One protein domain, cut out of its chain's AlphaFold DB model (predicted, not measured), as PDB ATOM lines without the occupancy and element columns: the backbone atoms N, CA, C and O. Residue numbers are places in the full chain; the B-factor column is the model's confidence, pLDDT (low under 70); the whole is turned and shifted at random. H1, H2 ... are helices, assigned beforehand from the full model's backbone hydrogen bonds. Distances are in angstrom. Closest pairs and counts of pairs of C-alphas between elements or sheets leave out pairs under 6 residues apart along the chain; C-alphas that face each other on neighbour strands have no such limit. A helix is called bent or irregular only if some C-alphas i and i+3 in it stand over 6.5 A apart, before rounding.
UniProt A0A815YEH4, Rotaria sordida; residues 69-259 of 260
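AT A GLANCE: This is residues 69 to 259 of the 260 residues of a protein of Rotaria sordida (UniProt A0A815YEH4). One very long helix, H4, makes a rod; H1b of the H1b and H2a hairpin packs on its later half, H3 folds back alongside, and H2b crosses from the hairpin to H3. Residues 204 to 215 of H4 stick out. The printed part, 191 residues with four named helices, is all helix and extended: radius of gyration of the C-alphas 24.9 A, spans 88 by 32 by 25 A.

HOW THE PARTS SIT: H4, residues 204 to 257, touches H1b, residues 80 to 97, with residues 232 to 251 alone, at a shallow tilt of 4 degrees, opposite ways; the closest C-alphas, of Val 92 and Gly 239, are 5.8 A apart. H3, residues 143 to 173, forms a hairpin with H4, closest at the C-alphas of Val 172 and Leu 231, 6.4 A. H2b, residues 118 to 139, touches residues 143 to 151 of H3 alone, at a steep tilt of 49 degrees; the closest C-alphas, of Ala 132 and Val 147, are 5.1 A apart. Every O i to N i+4 pair is within hydrogen-bond range in H1b, H2b and H2a, residues 103 to 115, but 4 of 5 in H1a, residues 69 to 77, 26 of 27 in H3 and 46 of 50 in H4.

IN THESE COORDINATES: H1, residues 69 to 97, and H2, residues 103 to 139, were each assigned by hydrogen bonds as one helix but are bent: C-alphas 77 and 80 are 9.2 A apart, 115 and 118 6.6 A. H4 runs 79.5 A from C-alpha 204 at (83.205, -56.014, -9.595) to C-alpha 257 at (73.642, 13.122, 28.482).

THE WHOLE: The printed part has no cut; residues 174 to 203 are a long link. Residues 69 to 80, 101, 175 to 224 and 252 to 259 have pLDDT under 70.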
ATOM      1  N   PHE A  69      95.455   1.033  32.768       51.28
ATOM      2  CA  PHE A  69      96.135   1.396  31.520       51.28
ATOM      3  C   PHE A  69      95.504   0.719  30.298       51.28
ATOM      4  O   PHE A  69      95.275   1.378  29.286       51.28
ATOM      5  N   LEU A  70      95.148  -0.565  30.391       49.72
ATOM      6  CA  LEU A  70      94.562  -1.290  29.257       49.72
ATOM      7  C   LEU A  70      93.118  -0.839  28.959       49.72
ATOM      8  O   LEU A  70      92.696  -0.743  27.803       49.72
ATOM      9  N   THR A  71      92.378  -0.501  30.011       48.47
ATOM     10  CA  THR A  71      90.938  -0.224  29.945       48.47
ATOM     11  C   THR A  71      90.634   1.269  29.812       48.47
ATOM     12  O   THR A  71      89.766   1.670  29.036       48.47
ATOM     13  N   GLY A  72      91.405   2.117  30.493       48.38
ATOM     14  CA  GLY A  72      91.304   3.575  30.444       48.38
ATOM     15  C   GLY A  72      91.786   4.177  29.122       48.38
ATOM     16  O   GLY A  72      91.181   5.137  28.646       48.38
ATOM     17  N   ILE A  73      92.804   3.590  28.476       50.53
ATOM     18  CA  ILE A  73      93.292   4.053  27.162       50.53
ATOM     19  C   ILE A  73      92.304   3.682  26.043       50.53
ATOM     20  O   ILE A  73      91.990   4.525  25.202       50.53
ATOM     21  N   SER A  74      91.739   2.469  26.062       48.91
ATOM     22  CA  SER A  74      90.759   2.034  25.048       48.91
ATOM     23  C   SER A  74      89.453   2.833  25.092       48.91
ATOM     24  O   SER A  74      88.914   3.199  24.045       48.91
ATOM     25  N   ILE A  75      88.947   3.144  26.291       52.62
ATOM     26  CA  ILE A  75      87.668   3.855  26.450       52.62
ATOM     27  C   ILE A  75      87.807   5.353  26.125       52.62
ATOM     28  O   ILE A  75      86.873   5.930  25.562       52.62
ATOM     29  N   ASN A  76      88.961   5.974  26.414       49.25
ATOM     30  CA  ASN A  76      89.194   7.397  26.131       49.25
ATOM     31  C   ASN A  76      89.537   7.706  24.664       49.25
ATOM     32  O   ASN A  76      89.253   8.814  24.219       49.25
ATOM     33  N   ILE A  77      90.113   6.765  23.902       54.41
ATOM     34  CA  ILE A  77      90.493   7.014  22.496       54.41
ATOM     35  C   ILE A  77      89.334   6.747  21.524       54.41
ATOM     36  O   ILE A  77      89.137   7.523  20.592       54.41
ATOM     37  N   PHE A  78      88.550   5.683  21.732       54.75
ATOM     38  CA  PHE A  78      87.495   5.281  20.786       54.75
ATOM     39  C   PHE A  78      86.074   5.635  21.244       54.75
ATOM     40  O   PHE A  78      85.156   5.676  20.429       54.75
ATOM     41  N   GLY A  79      85.870   5.941  22.526       61.91
ATOM     42  CA  GLY A  79      84.546   6.172  23.093       61.91
ATOM     43  C   GLY A  79      83.797   4.872  23.402       61.91
ATOM     44  O   GLY A  79      83.938   3.848  22.730       61.91
ATOM     45  N   LEU A  80      82.962   4.923  24.445       65.94
ATOM     46  CA  LEU A  80      82.238   3.768  24.997       65.94
ATOM     47  C   LEU A  80      81.391   3.034  23.940       65.94
ATOM     48  O   LEU A  80      81.325   1.809  23.945       65.94
ATOM     49  N   LYS A  81      80.781   3.783  23.010       70.50
ATOM     50  CA  LYS A  81      79.939   3.244  21.934       70.50
ATOM     51  C   LYS A  81      80.744   2.405  20.942       70.50
ATOM     52  O   LYS A  81      80.395   1.257  20.690       70.50
ATOM     53  N   TRP A  82      81.839   2.946  20.412       72.62
ATOM     54  CA  TRP A  82      82.651   2.258  19.406       72.62
ATOM     55  C   TRP A  82      83.458   1.101  19.985       72.62
ATOM     56  O   TRP A  82      83.631   0.097  19.305       72.62
ATOM     57  N   SER A  83      83.894   1.200  21.244       73.50
ATOM     58  CA  SER A  83      84.611   0.113  21.919       73.50
ATOM     59  C   SER A  83      83.745  -1.147  22.069       73.50
ATOM     60  O   SER A  83      84.204  -2.234  21.725       73.50
ATOM     61  N   ILE A  84      82.477  -1.007  22.481       75.06
ATOM     62  CA  ILE A  84      81.543  -2.145  22.587       75.06
ATOM     63  C   ILE A  84      81.265  -2.750  21.205       75.06
ATOM     64  O   ILE A  84      81.277  -3.969  21.057       75.06
ATOM     65  N   ILE A  85      81.062  -1.904  20.190       79.75
ATOM     66  CA  ILE A  85      80.775  -2.338  18.815       79.75
ATOM     67  C   ILE A  85      81.958  -3.102  18.210       79.75
ATOM     68  O   ILE A  85      81.763  -4.172  17.641       79.75
ATOM     69  N   LEU A  86      83.177  -2.566  18.326       78.88
ATOM     70  CA  LEU A  86      84.387  -3.196  17.786       78.88
ATOM     71  C   LEU A  86      84.679  -4.530  18.469       78.88
ATOM     72  O   LEU A  86      85.049  -5.494  17.800       78.88
ATOM     73  N   ALA A  87      84.479  -4.599  19.784       77.94
ATOM     74  CA  ALA A  87      84.656  -5.836  20.517       77.94
ATOM     75  C   ALA A  87      83.597  -6.882  20.123       77.94
ATOM     76  O   ALA A  87      83.989  -7.973  19.718       77.94
ATOM     77  N   GLU A  88      82.293  -6.560  20.121       81.38
ATOM     78  CA  GLU A  88      81.234  -7.480  19.648       81.38
ATOM     79  C   GLU A  88      81.456  -7.930  18.193       81.38
ATOM     80  O   GLU A  88      81.290  -9.106  17.873       81.38
ATOM     81  N   ALA A  89      81.915  -7.037  17.310       82.94
ATOM     82  CA  ALA A  89      82.271  -7.402  15.938       82.94
ATOM     83  C   ALA A  89      83.435  -8.412  15.885       82.94
ATOM     84  O   ALA A  89      83.435  -9.313  15.039       82.94
ATOM     85  N   GLY A  90      84.401  -8.309  16.802       80.94
ATOM     86  CA  GLY A  90      85.469  -9.295  16.984       80.94
ATOM     87  C   GLY A  90      84.935 -10.676  17.379       80.94
ATOM     88  O   GLY A  90      85.345 -11.677  16.791       80.94
ATOM     89  N   TYR A  91      83.957 -10.732  18.288       78.75
ATOM     90  CA  TYR A  91      83.270 -11.976  18.665       78.75
ATOM     91  C   TYR A  91      82.530 -12.613  17.487       78.75
ATOM     92  O   TYR A  91      82.698 -13.802  17.214       78.75
ATOM     93  N   VAL A  92      81.757 -11.821  16.738       82.56
ATOM     94  CA  VAL A  92      81.049 -12.303  15.539       82.56
ATOM     95  C   VAL A  92      82.044 -12.814  14.492       82.56
ATOM     96  O   VAL A  92      81.809 -13.852  13.875       82.56
ATOM     97  N   SER A  93      83.183 -12.137  14.331       82.06
ATOM     98  CA  SER A  93      84.253 -12.552  13.415       82.06
ATOM     99  C   SER A  93      84.919 -13.862  13.848       82.06
ATOM    100  O   SER A  93      85.230 -14.695  12.998       82.06
ATOM    101  N   TYR A  94      85.099 -14.083  15.155       78.81
ATOM    102  CA  TYR A  94      85.608 -15.342  15.705       78.81
ATOM    103  C   TYR A  94      84.651 -16.510  15.441       78.81
ATOM    104  O   TYR A  94      85.066 -17.568  14.961       78.81
ATOM    105  N   VAL A  95      83.350 -16.307  15.664       78.56
ATOM    106  CA  VAL A  95      82.332 -17.308  15.318       78.56
ATOM    107  C   VAL A  95      82.326 -17.540  13.804       78.56
ATOM    108  O   VAL A  95      82.402 -18.682  13.367       78.56
ATOM    109  N   ALA A  96      82.368 -16.494  12.977       76.56
ATOM    110  CA  ALA A  96      82.433 -16.635  11.521       76.56
ATOM    111  C   ALA A  96      83.697 -17.376  11.040       76.56
ATOM    112  O   ALA A  96      83.631 -18.151  10.083       76.56
ATOM    113  N   ALA A  97      84.837 -17.218  11.718       77.25
ATOM    114  CA  ALA A  97      86.054 -17.975  11.421       77.25
ATOM    115  C   ALA A  97      85.877 -19.488  11.661       77.25
ATOM    116  O   ALA A  97      86.497 -20.290  10.968       77.25
ATOM    117  N   ASN A  98      84.967 -19.905  12.551       73.81
ATOM    118  CA  ASN A  98      84.643 -21.321  12.772       73.81
ATOM    119  C   ASN A  98      83.857 -21.963  11.605       73.81
ATOM    120  O   ASN A  98      83.765 -23.193  11.514       73.81
ATOM    121  N   ILE A  99      83.338 -21.166  10.660       74.31
ATOM    122  CA  ILE A  99      82.708 -21.661   9.425       74.31
ATOM    123  C   ILE A  99      83.737 -22.390   8.543       74.31
ATOM    124  O   ILE A  99      83.439 -23.447   7.965       74.31
ATOM    125  N   TYR A 100      84.960 -21.854   8.495       71.50
ATOM    126  CA  TYR A 100      86.112 -22.404   7.787       71.50
ATOM    127  C   TYR A 100      87.254 -22.635   8.781       71.50
ATOM    128  O   TYR A 100      88.050 -21.725   9.004       71.50
ATOM    129  N   PRO A 101      87.369 -23.841   9.371       65.81
ATOM    130  CA  PRO A 101      88.359 -24.122  10.405       65.81
ATOM    131  C   PRO A 101      89.765 -24.199   9.798       65.81
ATOM    132  O   PRO A 101      90.286 -25.273   9.497       65.81
ATOM    133  N   LEU A 102      90.374 -23.036   9.580       75.56
ATOM    134  CA  LEU A 102      91.804 -22.897   9.354       75.56
ATOM    135  C   LEU A 102      92.454 -22.680  10.727       75.56
ATOM    136  O   LEU A 102      92.141 -21.677  11.375       75.56
ATOM    137  N   PRO A 103      93.379 -23.555  11.169       72.69
ATOM    138  CA  PRO A 103      93.992 -23.454  12.494       72.69
ATOM    139  C   PRO A 103      94.600 -22.072  12.757       72.69
ATOM    140  O   PRO A 103      94.321 -21.454  13.778       72.69
ATOM    141  N   SER A 104      95.347 -21.530  11.789       75.44
ATOM    142  CA  SER A 104      95.975 -20.208  11.900       75.44
ATOM    143  C   SER A 104      94.960 -19.077  12.092       75.44
ATOM    144  O   SER A 104      95.211 -18.146  12.849       75.44
ATOM    145  N   LEU A 105      93.797 -19.168  11.441       78.19
ATOM    146  CA  LEU A 105      92.740 -18.160  11.538       78.19
ATOM    147  C   LEU A 105      92.047 -18.211  12.906       78.19
ATOM    148  O   LEU A 105      91.729 -17.164  13.470       78.19
ATOM    149  N   MET A 106      91.869 -19.412  13.467       74.75
ATOM    150  CA  MET A 106      91.300 -19.596  14.807       74.75
ATOM    151  C   MET A 106      92.221 -19.055  15.904       74.75
ATOM    152  O   MET A 106      91.739 -18.373  16.803       74.75
ATOM    153  N   TYR A 107      93.535 -19.288  15.818       79.44
ATOM    154  CA  TYR A 107      94.477 -18.754  16.811       79.44
ATOM    155  C   TYR A 107      94.542 -17.223  16.789       79.44
ATOM    156  O   TYR A 107      94.474 -16.588  17.839       79.44
ATOM    157  N   ILE A 108      94.631 -16.622  15.597       81.75
ATOM    158  CA  ILE A 108      94.721 -15.161  15.452       81.75
ATOM    159  C   ILE A 108      93.430 -14.487  15.934       81.75
ATOM    160  O   ILE A 108      93.481 -13.498  16.661       81.75
ATOM    161  N   SER A 109      92.270 -15.033  15.563       76.94
ATOM    162  CA  SER A 109      90.981 -14.487  16.002       76.94
ATOM    163  C   SER A 109      90.748 -14.673  17.505       76.94
ATOM    164  O   SER A 109      90.271 -13.740  18.145       76.94
ATOM    165  N   ALA A 110      91.153 -15.804  18.097       77.50
ATOM    166  CA  ALA A 110      91.080 -16.016  19.546       77.50
ATOM    167  C   ALA A 110      91.934 -15.001  20.321       77.50
ATOM    168  O   ALA A 110      91.468 -14.418  21.298       77.50
ATOM    169  N   ALA A 111      93.166 -14.747  19.863       78.31
ATOM    170  CA  ALA A 111      94.045 -13.758  20.481       78.31
ATOM    171  C   ALA A 111      93.451 -12.341  20.404       78.31
ATOM    172  O   ALA A 111      93.477 -11.601  21.388       78.31
ATOM    173  N   LEU A 112      92.863 -11.976  19.258       78.19
ATOM    174  CA  LEU A 112      92.220 -10.675  19.069       78.19
ATOM    175  C   LEU A 112      91.000 -10.494  19.988       78.19
ATOM    176  O   LEU A 112      90.834  -9.431  20.584       78.19
ATOM    177  N   VAL A 113      90.175 -11.536  20.138       77.38
ATOM    178  CA  VAL A 113      89.027 -11.522  21.060       77.38
ATOM    179  C   VAL A 113      89.487 -11.432  22.514       77.38
ATOM    180  O   VAL A 113      88.923 -10.643  23.267       77.38
ATOM    181  N   GLY A 114      90.540 -12.157  22.902       72.75
ATOM    182  CA  GLY A 114      91.107 -12.086  24.253       72.75
ATOM    183  C   GLY A 114      91.566 -10.674  24.631       72.75
ATOM    184  O   GLY A 114      91.281 -10.207  25.731       72.75
ATOM    185  N   LEU A 115      92.193  -9.952  23.695       72.06
ATOM    186  CA  LEU A 115      92.581  -8.550  23.899       72.06
ATOM    187  C   LEU A 115      91.371  -7.604  23.995       72.06
ATOM    188  O   LEU A 115      91.414  -6.623  24.736       72.06
ATOM    189  N   ALA A 116      90.287  -7.890  23.271       73.19
ATOM    190  CA  ALA A 116      89.072  -7.072  23.268       73.19
ATOM    191  C   ALA A 116      88.121  -7.360  24.450       73.19
ATOM    192  O   ALA A 116      87.297  -6.507  24.791       73.19
ATOM    193  N   ALA A 117      88.227  -8.532  25.084       72.00
ATOM    194  CA  ALA A 117      87.327  -8.977  26.147       72.00
ATOM    195  C   ALA A 117      87.382  -8.082  27.399       72.00
ATOM    196  O   ALA A 117      86.337  -7.720  27.938       72.00
ATOM    197  N   GLY A 118      88.581  -7.662  27.817       70.50
ATOM    198  CA  GLY A 118      88.765  -6.776  28.974       70.50
ATOM    199  C   GLY A 118      88.046  -5.426  28.815       70.50
ATOM    200  O   GLY A 118      87.145  -5.122  29.600       70.50
ATOM    201  N   PRO A 119      88.363  -4.634  27.767       70.19
ATOM    202  CA  PRO A 119      87.687  -3.364  27.499       70.19
ATOM    203  C   PRO A 119      86.173  -3.496  27.314       70.19
ATOM    204  O   PRO A 119      85.424  -2.639  27.790       70.19
ATOM    205  N   LEU A 120      85.705  -4.573  26.671       74.25
ATOM    206  CA  LEU A 120      84.275  -4.827  26.478       74.25
ATOM    207  C   LEU A 120      83.538  -4.943  27.814       74.25
ATOM    208  O   LEU A 120      82.458  -4.370  27.976       74.25
ATOM    209  N   TRP A 121      84.106  -5.673  28.772       76.00
ATOM    210  CA  TRP A 121      83.433  -5.926  30.038       76.00
ATOM    211  C   TRP A 121      83.371  -4.710  30.932       76.00
ATOM    212  O   TRP A 121      82.310  -4.376  31.463       76.00
ATOM    213  N   THR A 122      84.468  -3.968  31.008       74.88
ATOM    214  CA  THR A 122      84.473  -2.703  31.736       74.88
ATOM    215  C   THR A 122      83.549  -1.678  31.087       74.88
ATOM    216  O   THR A 122      82.873  -0.929  31.797       74.88
ATOM    217  N   ALA A 123      83.435  -1.670  29.754       74.75
ATOM    218  CA  ALA A 123      82.466  -0.831  29.061       74.75
ATOM    219  C   ALA A 123      81.012  -1.215  29.409       74.75
ATOM    220  O   ALA A 123      80.216  -0.331  29.741       74.75
ATOM    221  N   LYS A 124      80.675  -2.516  29.415       78.69
ATOM    222  CA  LYS A 124      79.353  -3.037  29.821       78.69
ATOM    223  C   LYS A 124      79.035  -2.713  31.290       78.69
ATOM    224  O   LYS A 124      77.956  -2.196  31.578       78.69
ATOM    225  N   ALA A 125      79.986  -2.913  32.202       77.75
ATOM    226  CA  ALA A 125      79.843  -2.594  33.626       77.75
ATOM    227  C   ALA A 125      79.650  -1.086  33.873       77.75
ATOM    228  O   ALA A 125      78.744  -0.673  34.600       77.75
ATOM    229  N   THR A 126      80.445  -0.243  33.207       78.31
ATOM    230  CA  THR A 126      80.322   1.223  33.289       78.31
ATOM    231  C   THR A 126      78.972   1.696  32.757       78.31
ATOM    232  O   THR A 126      78.352   2.599  33.320       78.31
ATOM    233  N   TYR A 127      78.501   1.093  31.666       77.69
ATOM    234  CA  TYR A 127      77.197   1.391  31.090       77.69
ATOM    235  C   TYR A 127      76.051   1.038  32.045       77.69
ATOM    236  O   TYR A 127      75.175   1.869  32.295       77.69
ATOM    237  N   LEU A 128      76.101  -0.156  32.637       81.75
ATOM    238  CA  LEU A 128      75.106  -0.611  33.600       81.75
ATOM    239  C   LEU A 128      75.062   0.293  34.838       81.75
ATOM    240  O   LEU A 128      73.983   0.704  35.262       81.75
ATOM    241  N   ASN A 129      76.232   0.693  35.344       82.19
ATOM    242  CA  ASN A 129      76.344   1.640  36.450       82.19
ATOM    243  C   ASN A 129      75.715   3.004  36.096       82.19
ATOM    244  O   ASN A 129      74.943   3.563  36.871       82.19
ATOM    245  N   ARG A 130      75.943   3.527  34.882       81.19
ATOM    246  CA  ARG A 130      75.312   4.784  34.431       81.19
ATOM    247  C   ARG A 130      73.784   4.701  34.393       81.19
ATOM    248  O   ARG A 130      73.127   5.656  34.811       81.19
ATOM    249  N   ILE A 131      73.221   3.591  33.915       82.31
ATOM    250  CA  ILE A 131      71.764   3.390  33.908       82.31
ATOM    251  C   ILE A 131      71.230   3.266  35.334       82.31
ATOM    252  O   ILE A 131      70.222   3.892  35.661       82.31
ATOM    253  N   ALA A 132      71.910   2.503  36.187       83.06
ATOM    254  CA  ALA A 132      71.530   2.346  37.583       83.06
ATOM    255  C   ALA A 132      71.541   3.688  38.330       83.06
ATOM    256  O   ALA A 132      70.584   3.998  39.036       83.06
ATOM    257  N   ASN A 133      72.553   4.530  38.090       81.56
ATOM    258  CA  ASN A 133      72.637   5.889  38.629       81.56
ATOM    259  C   ASN A 133      71.470   6.760  38.164       81.56
ATOM    260  O   ASN A 133      70.844   7.448  38.968       81.56
ATOM    261  N   TYR A 134      71.147   6.713  36.869       82.81
ATOM    262  CA  TYR A 134      70.003   7.440  36.323       82.81
ATOM    263  C   TYR A 134      68.682   6.964  36.948       82.81
ATOM    264  O   TYR A 134      67.838   7.782  37.311       82.81
ATOM    265  N   HIS A 135      68.517   5.653  37.141       82.31
ATOM    266  CA  HIS A 135      67.336   5.082  37.786       82.31
ATOM    267  C   HIS A 135      67.219   5.486  39.264       82.31
ATOM    268  O   HIS A 135      66.138   5.872  39.711       82.31
ATOM    269  N   ALA A 136      68.330   5.453  40.004       83.50
ATOM    270  CA  ALA A 136      68.391   5.829  41.414       83.50
ATOM    271  C   ALA A 136      68.020   7.305  41.633       83.50
ATOM    272  O   ALA A 136      67.272   7.615  42.562       83.50
ATOM    273  N   GLN A 137      68.465   8.198  40.737       80.06
ATOM    274  CA  GLN A 137      68.125   9.626  40.774       80.06
ATOM    275  C   GLN A 137      66.619   9.880  40.623       80.06
ATOM    276  O   GLN A 137      66.084  10.749  41.305       80.06
ATOM    277  N   HIS A 138      65.929   9.115  39.771       80.94
ATOM    278  CA  HIS A 138      64.481   9.266  39.555       80.94
ATOM    279  C   HIS A 138      63.622   8.641  40.655       80.94
ATOM    280  O   HIS A 138      62.505   9.093  40.884       80.94
ATOM    281  N   LYS A 139      64.118   7.604  41.338       80.00
ATOM    282  CA  LYS A 139      63.392   6.926  42.427       80.00
ATOM    283  C   LYS A 139      63.793   7.375  43.836       80.00
ATOM    284  O   LYS A 139      63.246   6.840  44.795       80.00
ATOM    285  N   HIS A 140      64.730   8.318  43.975       78.12
ATOM    286  CA  HIS A 140      65.320   8.726  45.260       78.12
ATOM    287  C   HIS A 140      65.827   7.540  46.103       78.12
ATOM    288  O   HIS A 140      65.709   7.521  47.327       78.12
ATOM    289  N   GLN A 141      66.379   6.524  45.439       80.00
ATOM    290  CA  GLN A 141      66.926   5.332  46.087       80.00
ATOM    291  C   GLN A 141      68.445   5.440  46.227       80.00
ATOM    292  O   GLN A 141      69.097   6.195  45.505       80.00
ATOM    293  N   ARG A 142      69.025   4.658  47.147       80.94
ATOM    294  CA  ARG A 142      70.484   4.541  47.257       80.94
ATOM    295  C   ARG A 142      71.057   3.982  45.958       80.94
ATOM    296  O   ARG A 142      70.557   2.991  45.414       80.94
ATOM    297  N   VAL A 143      72.107   4.638  45.483       80.06
ATOM    298  CA  VAL A 143      72.775   4.304  44.229       80.06
ATOM    299  C   VAL A 143      73.356   2.892  44.292       80.06
ATOM    300  O   VAL A 143      73.129   2.107  43.373       80.06
ATOM    301  N   GLU A 144      73.992   2.522  45.406       79.38
ATOM    302  CA  GLU A 144      74.646   1.215  45.557       79.38
ATOM    303  C   GLU A 144      73.642   0.052  45.457       79.38
ATOM    304  O   GLU A 144      73.913  -0.987  44.849       79.38
ATOM    305  N   VAL A 145      72.436   0.248  46.002       83.62
ATOM    306  CA  VAL A 145      71.357  -0.751  45.959       83.62
ATOM    307  C   VAL A 145      70.822  -0.913  44.537       83.62
ATOM    308  O   VAL A 145      70.571  -2.026  44.085       83.62
ATOM    309  N   SER A 146      70.683   0.185  43.794       83.50
ATOM    310  CA  SER A 146      70.233   0.110  42.399       83.50
ATOM    311  C   SER A 146      71.281  -0.582  41.528       83.50
ATOM    312  O   SER A 146      70.945  -1.479  40.760       83.50
ATOM    313  N   VAL A 147      72.556  -0.214  41.679       83.06
ATOM    314  CA  VAL A 147      73.670  -0.794  40.916       83.06
ATOM    315  C   VAL A 147      73.748  -2.305  41.125       83.06
ATOM    316  O   VAL A 147      73.729  -3.052  40.148       83.06
ATOM    317  N   SER A 148      73.745  -2.769  42.378       83.56
ATOM    318  CA  SER A 148      73.790  -4.205  42.695       83.56
ATOM    319  C   SER A 148      72.600  -4.989  42.127       83.56
ATOM    320  O   SER A 148      72.796  -6.082  41.595       83.56
ATOM    321  N   LEU A 149      71.386  -4.425  42.140       87.50
ATOM    322  CA  LEU A 149      70.209  -5.044  41.514       87.50
ATOM    323  C   LEU A 149      70.363  -5.186  39.995       87.50
ATOM    324  O   LEU A 149      70.094  -6.253  39.443       87.50
ATOM    325  N   PHE A 150      70.819  -4.132  39.315       85.38
ATOM    326  CA  PHE A 150      71.037  -4.165  37.868       85.38
ATOM    327  C   PHE A 150      72.136  -5.162  37.477       85.38
ATOM    328  O   PHE A 150      71.946  -5.917  36.521       85.38
ATOM    329  N   PHE A 151      73.240  -5.225  38.229       84.06
ATOM    330  CA  PHE A 151      74.274  -6.248  38.037       84.06
ATOM    331  C   PHE A 151      73.739  -7.661  38.290       84.06
ATOM    332  O   PHE A 151      74.008  -8.552  37.490       84.06
ATOM    333  N   GLY A 152      72.930  -7.870  39.332       84.69
ATOM    334  CA  GLY A 152      72.314  -9.170  39.610       84.69
ATOM    335  C   GLY A 152      71.416  -9.659  38.469       84.69
ATOM    336  O   GLY A 152      71.529 -10.804  38.038       84.69
ATOM    337  N   ILE A 153      70.575  -8.778  37.919       87.88
ATOM    338  CA  ILE A 153      69.725  -9.090  36.758       87.88
ATOM    339  C   ILE A 153      70.586  -9.423  35.532       87.88
ATOM    340  O   ILE A 153      70.318 -10.391  34.823       87.88
ATOM    341  N   PHE A 154      71.641  -8.642  35.299       82.88
ATOM    342  CA  PHE A 154      72.573  -8.852  34.198       82.88
ATOM    343  C   PHE A 154      73.287 -10.210  34.281       82.88
ATOM    344  O   PHE A 154      73.243 -10.974  33.317       82.88
ATOM    345  N   PHE A 155      73.859 -10.561  35.436       81.50
ATOM    346  CA  PHE A 155      74.461 -11.880  35.659       81.50
ATOM    347  C   PHE A 155      73.431 -13.016  35.588       81.50
ATOM    348  O   PHE A 155      73.751 -14.098  35.096       81.50
ATOM    349  N   GLY A 156      72.181 -12.763  35.992       84.44
ATOM    350  CA  GLY A 156      71.073 -13.695  35.789       84.44
ATOM    351  C   GLY A 156      70.866 -14.034  34.309       84.44
ATOM    352  O   GLY A 156      70.803 -15.209  33.948       84.44
ATOM    353  N   PHE A 157      70.844 -13.024  33.433       85.25
ATOM    354  CA  PHE A 157      70.746 -13.245  31.987       85.25
ATOM    355  C   PHE A 157      71.959 -13.991  31.420       85.25
ATOM    356  O   PHE A 157      71.769 -14.912  30.621       85.25
ATOM    357  N   LEU A 158      73.179 -13.667  31.860       79.94
ATOM    358  CA  LEU A 158      74.384 -14.397  31.441       79.94
ATOM    359  C   LEU A 158      74.293 -15.883  31.794       79.94
ATOM    360  O   LEU A 158      74.504 -16.721  30.920       79.94
ATOM    361  N   GLY A 159      73.877 -16.220  33.017       80.06
ATOM    362  CA  GLY A 159      73.694 -17.617  33.420       80.06
ATOM    363  C   GLY A 159      72.663 -18.348  32.553       80.06
ATOM    364  O   GLY A 159      72.881 -19.489  32.147       80.06
ATOM    365  N   THR A 160      71.560 -17.680  32.192       84.25
ATOM    366  CA  THR A 160      70.570 -18.282  31.281       84.25
ATOM    367  C   THR A 160      71.095 -18.457  29.857       84.25
ATOM    368  O   THR A 160      70.723 -19.420  29.189       84.25
ATOM    369  N   SER A 161      71.976 -17.572  29.383       82.12
ATOM    370  CA  SER A 161      72.509 -17.625  28.018       82.12
ATOM    371  C   SER A 161      73.301 -18.912  27.754       82.12
ATOM    372  O   SER A 161      73.132 -19.531  26.703       82.12
ATOM    373  N   THR A 162      74.053 -19.393  28.748       80.31
ATOM    374  CA  THR A 162      74.773 -20.672  28.695       80.31
ATOM    375  C   THR A 162      73.810 -21.856  28.564       80.31
ATOM    376  O   THR A 162      74.051 -22.780  27.788       80.31
ATOM    377  N   ILE A 163      72.668 -21.815  29.263       83.88
ATOM    378  CA  ILE A 163      71.627 -22.853  29.176       83.88
ATOM    379  C   ILE A 163      71.053 -22.901  27.755       83.88
ATOM    380  O   ILE A 163      70.999 -23.971  27.144       83.88
ATOM    381  N   TRP A 164      70.672 -21.747  27.204       83.69
ATOM    382  CA  TRP A 164      70.141 -21.659  25.841       83.69
ATOM    383  C   TRP A 164      71.172 -22.084  24.785       83.69
ATOM    384  O   TRP A 164      70.818 -22.819  23.861       83.69
ATOM    385  N   GLY A 165      72.446 -21.712  24.944       82.56
ATOM    386  CA  GLY A 165      73.531 -22.133  24.049       82.56
ATOM    387  C   GLY A 165      73.730 -23.653  24.017       82.56
ATOM    388  O   GLY A 165      73.873 -24.246  22.940       82.56
ATOM    389  N   ASN A 166      73.644 -24.305  25.178       85.00
ATOM    390  CA  ASN A 166      73.747 -25.761  25.286       85.00
ATOM    391  C   ASN A 166      72.535 -26.477  24.673       85.00
ATOM    392  O   ASN A 166      72.706 -27.474  23.968       85.00
ATOM    393  N   ILE A 167      71.321 -25.949  24.864       84.88
ATOM    394  CA  ILE A 167      70.095 -26.501  24.257       84.88
ATOM    395  C   ILE A 167      70.160 -26.434  22.726       84.88
ATOM    396  O   ILE A 167      69.863 -27.422  22.051       84.88
ATOM    397  N   ILE A 168      70.582 -25.294  22.171       84.31
ATOM    398  CA  ILE A 168      70.733 -25.112  20.719       84.31
ATOM    399  C   ILE A 168      71.771 -26.097  20.170       84.31
ATOM    400  O   ILE A 168      71.521 -26.773  19.168       84.31
ATOM    401  N   SER A 169      72.905 -26.237  20.858       82.06
ATOM    402  CA  SER A 169      73.963 -27.177  20.478       82.06
ATOM    403  C   SER A 169      73.471 -28.621  20.484       82.06
ATOM    404  O   SER A 169      73.687 -29.345  19.511       82.06
ATOM    405  N   TYR A 170      72.739 -29.026  21.525       82.19
ATOM    406  CA  TYR A 170      72.125 -30.349  21.592       82.19
ATOM    407  C   TYR A 170      71.161 -30.580  20.425       82.19
ATOM    408  O   TYR A 170      71.294 -31.574  19.715       82.19
ATOM    409  N   PHE A 171      70.238 -29.651  20.167       81.94
ATOM    410  CA  PHE A 171      69.227 -29.812  19.121       81.94
ATOM    411  C   PHE A 171      69.842 -29.938  17.718       81.94
ATOM    412  O   PHE A 171      69.431 -30.791  16.931       81.94
ATOM    413  N   VAL A 172      70.862 -29.130  17.414       81.25
ATOM    414  CA  VAL A 172      71.533 -29.146  16.103       81.25
ATOM    415  C   VAL A 172      72.428 -30.380  15.939       81.25
ATOM    416  O   VAL A 172      72.501 -30.976  14.855       81.25
ATOM    417  N   LEU A 173      73.117 -30.796  17.005       74.00
ATOM    418  CA  LEU A 173      74.051 -31.921  16.956       74.00
ATOM    419  C   LEU A 173      73.359 -33.282  17.087       74.00
ATOM    420  O   LEU A 173      73.902 -34.263  16.566       74.00
ATOM    421  N   ASN A 174      72.156 -33.349  17.668       73.81
ATOM    422  CA  ASN A 174      71.405 -34.592  17.837       73.81
ATOM    423  C   ASN A 174      71.155 -35.294  16.488       73.81
ATOM    424  O   ASN A 174      70.809 -34.671  15.479       73.81
ATOM    425  N   GLN A 175      71.396 -36.603  16.437       66.44
ATOM    426  CA  GLN A 175      71.224 -37.430  15.244       66.44
ATOM    427  C   GLN A 175      70.016 -38.344  15.459       66.44
ATOM    428  O   GLN A 175      70.070 -39.271  16.259       66.44
ATOM    429  N   SER A 176      68.923 -38.111  14.727       55.94
ATOM    430  CA  SER A 176      67.841 -39.098  14.651       55.94
ATOM    431  C   SER A 176      68.323 -40.303  13.844       55.94
ATOM    432  O   SER A 176      68.355 -40.254  12.618       55.94
ATOM    433  N   ASN A 177      68.752 -41.341  14.567       49.38
ATOM    434  CA  ASN A 177      68.792 -42.755  14.188       49.38
ATOM    435  C   ASN A 177      68.889 -43.049  12.681       49.38
ATOM    436  O   ASN A 177      67.950 -43.560  12.075       49.38
ATOM    437  N   TYR A 178      70.053 -42.789  12.087       47.25
ATOM    438  CA  TYR A 178      70.454 -43.458  10.852       47.25
ATOM    439  C   TYR A 178      71.659 -44.346  11.169       47.25
ATOM    440  O   TYR A 178      72.657 -43.824  11.667       47.25
ATOM    441  N   PRO A 179      71.612 -45.663  10.891       47.78
ATOM    442  CA  PRO A 179      72.759 -46.535  11.083       47.78
ATOM    443  C   PRO A 179      73.787 -46.213   9.992       47.78
ATOM    444  O   PRO A 179      73.742 -46.752   8.888       47.78
ATOM    445  N   GLN A 180      74.691 -45.279  10.267       50.53
ATOM    446  CA  GLN A 180      75.806 -44.949   9.387       50.53
ATOM    447  C   GLN A 180      77.084 -45.294  10.145       50.53
ATOM    448  O   GLN A 180      77.332 -44.766  11.219       50.53
ATOM    449  N   LYS A 181      77.909 -46.174   9.572       51.97
ATOM    450  CA  LYS A 181      79.231 -46.601  10.078       51.97
ATOM    451  C   LYS A 181      80.271 -45.462  10.209       51.97
ATOM    452  O   LYS A 181      81.457 -45.733  10.348       51.97
ATOM    453  N   VAL A 182      79.848 -44.206  10.120       55.41
ATOM    454  CA  VAL A 182      80.655 -42.996  10.274       55.41
ATOM    455  C   VAL A 182      79.799 -41.988  11.040       55.41
ATOM    456  O   VAL A 182      78.799 -41.486  10.531       55.41
ATOM    457  N   ASN A 183      80.149 -41.772  12.305       62.09
ATOM    458  CA  ASN A 183      79.393 -40.913  13.208       62.09
ATOM    459  C   ASN A 183      79.968 -39.488  13.200       62.09
ATOM    460  O   ASN A 183      81.184 -39.305  13.139       62.09
ATOM    461  N   CYS A 184      79.117 -38.469  13.329       64.25
ATOM    462  CA  CYS A 184      79.546 -37.086  13.548       64.25
ATOM    463  C   CYS A 184      78.591 -36.328  14.473       64.25
ATOM    464  O   CYS A 184      77.415 -36.661  14.577       64.25
ATOM    465  N   GLY A 185      79.079 -35.302  15.171       66.06
ATOM    466  CA  GLY A 185      78.331 -34.699  16.279       66.06
ATOM    467  C   GLY A 185      78.466 -35.540  17.551       66.06
ATOM    468  O   GLY A 185      79.564 -35.999  17.843       66.06
ATOM    469  N   ILE A 186      77.371 -35.754  18.289       61.75
ATOM    470  CA  ILE A 186      77.385 -36.378  19.632       61.75
ATOM    471  C   ILE A 186      77.989 -37.796  19.633       61.75
ATOM    472  O   ILE A 186      78.573 -38.208  20.625       61.75
ATOM    473  N   TYR A 187      77.899 -38.525  18.517       58.03
ATOM    474  CA  TYR A 187      78.396 -39.901  18.405       58.03
ATOM    475  C   TYR A 187      79.784 -40.021  17.749       58.03
ATOM    476  O   TYR A 187      80.182 -41.131  17.391       58.03
ATOM    477  N   PHE A 188      80.501 -38.912  17.522       64.50
ATOM    478  CA  PHE A 188      81.813 -38.929  16.863       64.50
ATOM    479  C   PHE A 188      82.827 -39.764  17.660       64.50
ATOM    480  O   PHE A 188      83.227 -39.378  18.753       64.50
ATOM    481  N   ASP A 189      83.266 -40.880  17.078       61.09
ATOM    482  CA  ASP A 189      84.323 -41.721  17.632       61.09
ATOM    483  C   ASP A 189      85.599 -41.583  16.776       61.09
ATOM    484  O   ASP A 189      85.616 -42.039  15.625       61.09
ATOM    485  N   PRO A 190      86.680 -40.976  17.302       56.66
ATOM    486  CA  PRO A 190      87.947 -40.853  16.586       56.66
ATOM    487  C   PRO A 190      88.679 -42.196  16.402       56.66
ATOM    488  O   PRO A 190      89.625 -42.254  15.614       56.66
ATOM    489  N   ARG A 191      88.263 -43.270  17.098       52.94
ATOM    490  CA  ARG A 191      88.834 -44.628  17.013       52.94
ATOM    491  C   ARG A 191      87.995 -45.607  16.187       52.94
ATOM    492  O   ARG A 191      88.366 -46.778  16.087       52.94
ATOM    493  N   SER A 192      86.928 -45.140  15.531       55.00
ATOM    494  CA  SER A 192      86.116 -45.933  14.597       55.00
ATOM    495  C   SER A 192      86.941 -46.337  13.363       55.00
ATOM    496  O   SER A 192      86.865 -45.731  12.290       55.00
ATOM    497  N   SER A 193      87.744 -47.388  13.503       47.38
ATOM    498  CA  SER A 193      88.381 -48.068  12.386       47.38
ATOM    499  C   SER A 193      87.325 -48.903  11.671       47.38
ATOM    500  O   SER A 193      86.696 -49.798  12.235       47.38
ATOM    501  N   ILE A 194      87.090 -48.591  10.401       51.88
ATOM    502  CA  ILE A 194      86.319 -49.471   9.534       51.88
ATOM    503  C   ILE A 194      87.127 -50.758   9.375       51.88
ATOM    504  O   ILE A 194      88.132 -50.801   8.665       51.88
ATOM    505  N   SER A 195      86.694 -51.806  10.076       45.31
ATOM    506  CA  SER A 195      87.196 -53.160   9.893       45.31
ATOM    507  C   SER A 195      86.819 -53.624   8.489       45.31
ATOM    508  O   SER A 195      85.716 -54.092   8.206       45.31
ATOM    509  N   THR A 196      87.747 -53.437   7.561       47.25
ATOM    510  CA  THR A 196      87.722 -54.134   6.283       47.25
ATOM    511  C   THR A 196      88.487 -55.430   6.499       47.25
ATOM    512  O   THR A 196      89.698 -55.488   6.335       47.25
ATOM    513  N   ASN A 197      87.778 -56.482   6.917       41.06
ATOM    514  CA  ASN A 197      88.285 -57.842   6.750       41.06
ATOM    515  C   ASN A 197      88.328 -58.119   5.242       41.06
ATOM    516  O   ASN A 197      87.371 -58.633   4.666       41.06
ATOM    517  N   ILE A 198      89.405 -57.684   4.586       50.44
ATOM    518  CA  ILE A 198      89.692 -58.035   3.198       50.44
ATOM    519  C   ILE A 198      90.351 -59.406   3.232       50.44
ATOM    520  O   ILE A 198      91.567 -59.538   3.318       50.44
ATOM    521  N   THR A 199      89.521 -60.435   3.166       46.94
ATOM    522  CA  THR A 199      89.938 -61.761   2.719       46.94
ATOM    523  C   THR A 199      89.231 -62.047   1.401       46.94
ATOM    524  O   THR A 199      88.017 -62.226   1.397       46.94
ATOM    525  N   GLY A 200      90.006 -62.107   0.315       53.03
ATOM    526  CA  GLY A 200      89.634 -62.791  -0.928       53.03
ATOM    527  C   GLY A 200      89.070 -61.921  -2.058       53.03
ATOM    528  O   GLY A 200      87.996 -61.350  -1.933       53.03
ATOM    529  N   ASP A 201      89.822 -61.919  -3.160       45.38
ATOM    530  CA  ASP A 201      89.489 -61.643  -4.566       45.38
ATOM    531  C   ASP A 201      88.785 -60.342  -5.005       45.38
ATOM    532  O   ASP A 201      87.734 -59.907  -4.532       45.38
ATOM    533  N   ILE A 202      89.407 -59.716  -6.007       61.09
ATOM    534  CA  ILE A 202      89.039 -58.425  -6.584       61.09
ATOM    535  C   ILE A 202      87.897 -58.640  -7.585       61.09
ATOM    536  O   ILE A 202      88.121 -58.817  -8.779       61.09
ATOM    537  N   ASN A 203      86.660 -58.589  -7.092       59.56
ATOM    538  CA  ASN A 203      85.454 -58.716  -7.913       59.56
ATOM    539  C   ASN A 203      84.819 -57.335  -8.163       59.56
ATOM    540  O   ASN A 203      84.982 -56.409  -7.370       59.56
ATOM    541  N   GLU A 204      84.016 -57.200  -9.223       53.91
ATOM    542  CA  GLU A 204      83.205 -56.014  -9.595       53.91
ATOM    543  C   GLU A 204      82.377 -55.429  -8.418       53.91
ATOM    544  O   GLU A 204      82.087 -54.230  -8.339       53.91
ATOM    545  N   ILE A 205      82.074 -56.282  -7.437       56.28
ATOM    546  CA  ILE A 205      81.447 -55.961  -6.152       56.28
ATOM    547  C   ILE A 205      82.310 -54.978  -5.341       56.28
ATOM    548  O   ILE A 205      81.777 -54.006  -4.812       56.28
ATOM    549  N   THR A 206      83.635 -55.140  -5.312       57.09
ATOM    550  CA  THR A 206      84.579 -54.241  -4.624       57.09
ATOM    551  C   THR A 206      84.554 -52.837  -5.227       57.09
ATOM    552  O   THR A 206      84.579 -51.854  -4.488       57.09
ATOM    553  N   VAL A 207      84.399 -52.708  -6.551       58.31
ATOM    554  CA  VAL A 207      84.258 -51.399  -7.216       58.31
ATOM    555  C   VAL A 207      82.939 -50.730  -6.825       58.31
ATOM    556  O   VAL A 207      82.934 -49.543  -6.488       58.31
ATOM    557  N   ARG A 208      81.827 -51.481  -6.780       54.31
ATOM    558  CA  ARG A 208      80.548 -50.961  -6.258       54.31
ATOM    559  C   ARG A 208      80.638 -50.574  -4.785       54.31
ATOM    560  O   ARG A 208      80.089 -49.538  -4.418       54.31
ATOM    561  N   TYR A 209      81.352 -51.340  -3.964       58.47
ATOM    562  CA  TYR A 209      81.584 -51.017  -2.555       58.47
ATOM    563  C   TYR A 209      82.434 -49.756  -2.385       58.47
ATOM    564  O   TYR A 209      82.053 -48.883  -1.613       58.47
ATOM    565  N   VAL A 210      83.528 -49.595  -3.137       61.62
ATOM    566  CA  VAL A 210      84.380 -48.393  -3.085       61.62
ATOM    567  C   VAL A 210      83.633 -47.162  -3.608       61.62
ATOM    568  O   VAL A 210      83.733 -46.091  -3.009       61.62
ATOM    569  N   LEU A 211      82.830 -47.290  -4.671       58.50
ATOM    570  CA  LEU A 211      81.984 -46.200  -5.176       58.50
ATOM    571  C   LEU A 211      80.871 -45.829  -4.188       58.50
ATOM    572  O   LEU A 211      80.628 -44.643  -3.956       58.50
ATOM    573  N   PHE A 212      80.221 -46.818  -3.572       57.16
ATOM    574  CA  PHE A 212      79.220 -46.605  -2.528       57.16
ATOM    575  C   PHE A 212      79.842 -45.959  -1.285       57.16
ATOM    576  O   PHE A 212      79.291 -45.002  -0.748       57.16
ATOM    577  N   TYR A 213      81.041 -46.392  -0.895       55.88
ATOM    578  CA  TYR A 213      81.800 -45.832   0.217       55.88
ATOM    579  C   TYR A 213      82.255 -44.395  -0.056       55.88
ATOM    580  O   TYR A 213      82.099 -43.523   0.794       55.88
ATOM    581  N   LYS A 214      82.735 -44.102  -1.269       51.22
ATOM    582  CA  LYS A 214      83.076 -42.740  -1.699       51.22
ATOM    583  C   LYS A 214      81.843 -41.834  -1.706       51.22
ATOM    584  O   LYS A 214      81.933 -40.691  -1.263       51.22
ATOM    585  N   LYS A 215      80.686 -42.353  -2.136       49.97
ATOM    586  CA  LYS A 215      79.405 -41.632  -2.111       49.97
ATOM    587  C   LYS A 215      78.936 -41.358  -0.681       49.97
ATOM    588  O   LYS A 215      78.590 -40.215  -0.403       49.97
ATOM    589  N   ILE A 216      78.998 -42.348   0.217       57.50
ATOM    590  CA  ILE A 216      78.680 -42.184   1.646       57.50
ATOM    591  C   ILE A 216      79.620 -41.175   2.288       57.50
ATOM    592  O   ILE A 216      79.135 -40.245   2.917       57.50
ATOM    593  N   ASN A 217      80.933 -41.297   2.083       58.44
ATOM    594  CA  ASN A 217      81.923 -40.370   2.629       58.44
ATOM    595  C   ASN A 217      81.654 -38.932   2.146       58.44
ATOM    596  O   ASN A 217      81.641 -37.995   2.936       58.44
ATOM    597  N   GLN A 218      81.302 -38.751   0.871       57.34
ATOM    598  CA  GLN A 218      80.974 -37.434   0.322       57.34
ATOM    599  C   GLN A 218      79.642 -36.868   0.848       57.34
ATOM    600  O   GLN A 218      79.565 -35.681   1.171       57.34
ATOM    601  N   THR A 219      78.598 -37.692   0.983       56.75
ATOM    602  CA  THR A 219      77.332 -37.276   1.614       56.75
ATOM    603  C   THR A 219      77.477 -37.046   3.119       56.75
ATOM    604  O   THR A 219      76.825 -36.160   3.662       56.75
ATOM    605  N   HIS A 220      78.367 -37.786   3.782       61.78
ATOM    606  CA  HIS A 220      78.670 -37.697   5.208       61.78
ATOM    607  C   HIS A 220      79.444 -36.418   5.524       61.78
ATOM    608  O   HIS A 220      79.001 -35.634   6.360       61.78
ATOM    609  N   VAL A 221      80.522 -36.137   4.780       63.50
ATOM    610  CA  VAL A 221      81.234 -34.854   4.854       63.50
ATOM    611  C   VAL A 221      80.240 -33.711   4.659       63.50
ATOM    612  O   VAL A 221      80.207 -32.790   5.466       63.50
ATOM    613  N   ARG A 222      79.330 -33.813   3.681       63.75
ATOM    614  CA  ARG A 222      78.295 -32.795   3.451       63.75
ATOM    615  C   ARG A 222      77.304 -32.646   4.616       63.75
ATOM    616  O   ARG A 222      76.941 -31.517   4.930       63.75
ATOM    617  N   TYR A 223      76.896 -33.731   5.276       66.12
ATOM    618  CA  TYR A 223      75.971 -33.703   6.421       66.12
ATOM    619  C   TYR A 223      76.614 -33.122   7.693       66.12
ATOM    620  O   TYR A 223      76.032 -32.254   8.342       66.12
ATOM    621  N   CYS A 224      77.845 -33.525   8.020       68.88
ATOM    622  CA  CYS A 224      78.566 -32.996   9.184       68.88
ATOM    623  C   CYS A 224      78.955 -31.527   8.982       68.88
ATOM    624  O   CYS A 224      78.849 -30.708   9.895       68.88
ATOM    625  N   THR A 225      79.334 -31.168   7.755       71.69
ATOM    626  CA  THR A 225      79.570 -29.782   7.365       71.69
ATOM    627  C   THR A 225      78.286 -28.947   7.454       71.69
ATOM    628  O   THR A 225      78.332 -27.844   7.994       71.69
ATOM    629  N   LEU A 226      77.129 -29.471   7.029       76.88
ATOM    630  CA  LEU A 226      75.838 -28.778   7.142       76.88
ATOM    631  C   LEU A 226      75.458 -28.482   8.601       76.88
ATOM    632  O   LEU A 226      75.050 -27.363   8.902       76.88
ATOM    633  N   LYS A 227      75.644 -29.439   9.521       74.88
ATOM    634  CA  LYS A 227      75.398 -29.211  10.956       74.88
ATOM    635  C   LYS A 227      76.285 -28.109  11.531       74.88
ATOM    636  O   LYS A 227      75.789 -27.253  12.258       74.88
ATOM    637  N   ARG A 228      77.570 -28.085  11.158       75.38
ATOM    638  CA  ARG A 228      78.492 -27.005  11.544       75.38
ATOM    639  C   ARG A 228      78.018 -25.646  11.026       75.38
ATOM    640  O   ARG A 228      78.033 -24.684  11.784       75.38
ATOM    641  N   TYR A 229      77.569 -25.571   9.770       81.25
ATOM    642  CA  TYR A 229      77.027 -24.335   9.196       81.25
ATOM    643  C   TYR A 229      75.761 -23.861   9.917       81.25
ATOM    644  O   TYR A 229      75.649 -22.671  10.192       81.25
ATOM    645  N   ILE A 230      74.834 -24.766  10.254       84.50
ATOM    646  CA  ILE A 230      73.610 -24.415  10.993       84.50
ATOM    647  C   ILE A 230      73.970 -23.893  12.386       84.50
ATOM    648  O   ILE A 230      73.522 -22.813  12.758       84.50
ATOM    649  N   LEU A 231      74.829 -24.606  13.124       82.50
ATOM    650  CA  LEU A 231      75.243 -24.198  14.467       82.50
ATOM    651  C   LEU A 231      75.931 -22.828  14.431       82.50
ATOM    652  O   LEU A 231      75.478 -21.875  15.061       82.50
ATOM    653  N   CYS A 232      76.963 -22.693  13.602       83.25
ATOM    654  CA  CYS A 232      77.714 -21.453  13.464       83.25
ATOM    655  C   CYS A 232      76.842 -20.290  12.961       83.25
ATOM    656  O   CYS A 232      76.981 -19.162  13.428       83.25
ATOM    657  N   GLY A 233      75.916 -20.563  12.038       84.62
ATOM    658  CA  GLY A 233      74.968 -19.583  11.517       84.62
ATOM    659  C   GLY A 233      74.010 -19.071  12.589       84.62
ATOM    660  O   GLY A 233      73.809 -17.862  12.687       84.62
ATOM    661  N   THR A 234      73.476 -19.955  13.442       85.31
ATOM    662  CA  THR A 234      72.604 -19.542  14.556       85.31
ATOM    663  C   THR A 234      73.333 -18.644  15.556       85.31
ATOM    664  O   THR A 234      72.817 -17.582  15.899       85.31
ATOM    665  N   PHE A 235      74.563 -18.993  15.949       84.31
ATOM    666  CA  PHE A 235      75.369 -18.157  16.845       84.31
ATOM    667  C   PHE A 235      75.772 -16.823  16.210       84.31
ATOM    668  O   PHE A 235      75.692 -15.787  16.863       84.31
ATOM    669  N   THR A 236      76.126 -16.820  14.922       86.19
ATOM    670  CA  THR A 236      76.440 -15.580  14.191       86.19
ATOM    671  C   THR A 236      75.211 -14.668  14.113       86.19
ATOM    672  O   THR A 236      75.318 -13.469  14.354       86.19
ATOM    673  N   GLY A 237      74.028 -15.227  13.833       86.00
ATOM    674  CA  GLY A 237      72.771 -14.476  13.791       86.00
ATOM    675  C   GLY A 237      72.399 -13.859  15.142       86.00
ATOM    676  O   GLY A 237      72.045 -12.682  15.197       86.00
ATOM    677  N   MET A 238      72.545 -14.618  16.234       85.56
ATOM    678  CA  MET A 238      72.346 -14.096  17.593       85.56
ATOM    679  C   MET A 238      73.371 -13.011  17.947       85.56
ATOM    680  O   MET A 238      72.997 -12.000  18.533       85.56
ATOM    681  N   GLY A 239      74.632 -13.171  17.538       84.19
ATOM    682  CA  GLY A 239      75.678 -12.165  17.742       84.19
ATOM    683  C   GLY A 239      75.413 -10.854  16.993       84.19
ATOM    684  O   GLY A 239      75.587  -9.777  17.551       84.19
ATOM    685  N   ILE A 240      74.906 -10.914  15.758       87.12
ATOM    686  CA  ILE A 240      74.530  -9.702  15.006       87.12
ATOM    687  C   ILE A 240      73.341  -8.997  15.671       87.12
ATOM    688  O   ILE A 240      73.346  -7.774  15.803       87.12
ATOM    689  N   LEU A 241      72.333  -9.751  16.126       86.44
ATOM    690  CA  LEU A 241      71.209  -9.178  16.869       86.44
ATOM    691  C   LEU A 241      71.679  -8.531  18.183       86.44
ATOM    692  O   LEU A 241      71.229  -7.433  18.517       86.44
ATOM    693  N   SER A 242      72.616  -9.185  18.877       83.62
ATOM    694  CA  SER A 242      73.285  -8.645  20.062       83.62
ATOM    695  C   SER A 242      73.975  -7.326  19.746       83.62
ATOM    696  O   SER A 242      73.750  -6.372  20.465       83.62
ATOM    697  N   MET A 243      74.700  -7.200  18.635       82.50
ATOM    698  CA  MET A 243      75.388  -5.959  18.263       82.50
ATOM    699  C   MET A 243      74.428  -4.777  18.007       82.50
ATOM    700  O   MET A 243      74.738  -3.629  18.342       82.50
ATOM    701  N   VAL A 244      73.246  -5.034  17.433       85.06
ATOM    702  CA  VAL A 244      72.250  -3.989  17.114       85.06
ATOM    703  C   VAL A 244      71.605  -3.401  18.377       85.06
ATOM    704  O   VAL A 244      71.289  -2.211  18.418       85.06
ATOM    705  N   LEU A 245      71.439  -4.203  19.430       83.00
ATOM    706  CA  LEU A 245      70.771  -3.798  20.672       83.00
ATOM    707  C   LEU A 245      71.505  -2.653  21.403       83.00
ATOM    708  O   LEU A 245      70.909  -1.587  21.580       83.00
ATOM    709  N   PRO A 246      72.795  -2.782  21.776       77.25
ATOM    710  CA  PRO A 246      73.585  -1.696  22.330       77.25
ATOM    711  C   PRO A 246      73.679  -0.520  21.372       77.25
ATOM    712  O   PRO A 246      73.643   0.606  21.843       77.25
ATOM    713  N   PHE A 247      73.744  -0.736  20.051       79.31
ATOM    714  CA  PHE A 247      73.789   0.375  19.098       79.31
ATOM    715  C   PHE A 247      72.568   1.297  19.228       79.31
ATOM    716  O   PHE A 247      72.735   2.514  19.270       79.31
ATOM    717  N   LEU A 248      71.363   0.728  19.353       81.00
ATOM    718  CA  LEU A 248      70.129   1.496  19.534       81.00
ATOM    719  C   LEU A 248      70.014   2.097  20.938       81.00
ATOM    720  O   LEU A 248      69.621   3.255  21.080       81.00
ATOM    721  N   ILE A 249      70.344   1.329  21.982       78.94
ATOM    722  CA  ILE A 249      70.124   1.761  23.369       78.94
ATOM    723  C   ILE A 249      71.211   2.748  23.834       78.94
ATOM    724  O   ILE A 249      70.872   3.759  24.452       78.94
ATOM    725  N   LEU A 250      72.498   2.529  23.513       73.62
ATOM    726  CA  LEU A 250      73.563   3.475  23.894       73.62
ATOM    727  C   LEU A 250      73.343   4.848  23.270       73.62
ATOM    728  O   LEU A 250      73.643   5.850  23.916       73.62
ATOM    729  N   ASP A 251      72.821   4.900  22.043       72.50
ATOM    730  CA  ASP A 251      72.569   6.167  21.360       72.50
ATOM    731  C   ASP A 251      71.587   7.036  22.158       72.50
ATOM    732  O   ASP A 251      71.815   8.230  22.351       72.50
ATOM    733  N   GLN A 252      70.554   6.422  22.744       65.62
ATOM    734  CA  GLN A 252      69.589   7.119  23.600       65.62
ATOM    735  C   GLN A 252      70.234   7.678  24.874       65.62
ATOM    736  O   GLN A 252      69.939   8.807  25.275       65.62
ATOM    737  N   VAL A 253      71.134   6.915  25.503       66.94
ATOM    738  CA  VAL A 253      71.824   7.329  26.737       66.94
ATOM    739  C   VAL A 253      72.815   8.462  26.464       66.94
ATOM    740  O   VAL A 253      72.928   9.411  27.244       66.94
ATOM    741  N   GLU A 254      73.526   8.410  25.339       65.81
ATOM    742  CA  GLU A 254      74.467   9.465  24.968       65.81
ATOM    743  C   GLU A 254      73.739  10.763  24.576       65.81
ATOM    744  O   GLU A 254      74.156  11.855  24.976       65.81
ATOM    745  N   LEU A 255      72.597  10.650  23.889       59.34
ATOM    746  CA  LEU A 255      71.714  11.777  23.570       59.34
ATOM    747  C   LEU A 255      71.033  12.378  24.806       59.34
ATOM    748  O   LEU A 255      70.776  13.583  24.828       59.34
ATOM    749  N   SER A 256      70.732  11.581  25.840       58.12
ATOM    750  CA  SER A 256      70.192  12.117  27.097       58.12
ATOM    751  C   SER A 256      71.255  12.873  27.891       58.12
ATOM    752  O   SER A 256      70.935  13.868  28.536       58.12
ATOM    753  N   LYS A 257      72.521  12.432  27.831       62.84
ATOM    754  CA  LYS A 257      73.642  13.122  28.482       62.84
ATOM    755  C   LYS A 257      73.945  14.473  27.829       62.84
ATOM    756  O   LYS A 257      74.217  15.415  28.554       62.84
ATOM    757  N   ARG A 258      73.869  14.585  26.495       58.31
ATOM    758  CA  ARG A 258      74.082  15.862  25.773       58.31
ATOM    759  C   ARG A 258      72.952  16.884  25.956       58.31
ATOM    760  O   ARG A 258      73.123  18.033  25.573       58.31
ATOM    761  N   ARG A 259      71.790  16.462  26.469       54.03
ATOM    762  CA  ARG A 259      70.611  17.319  26.685       54.03
ATOM    763  C   ARG A 259      70.562  17.991  28.065       54.03
ATOM    764  O   ARG A 259      69.660  18.796  28.280       54.03
TER     765      ARG A 259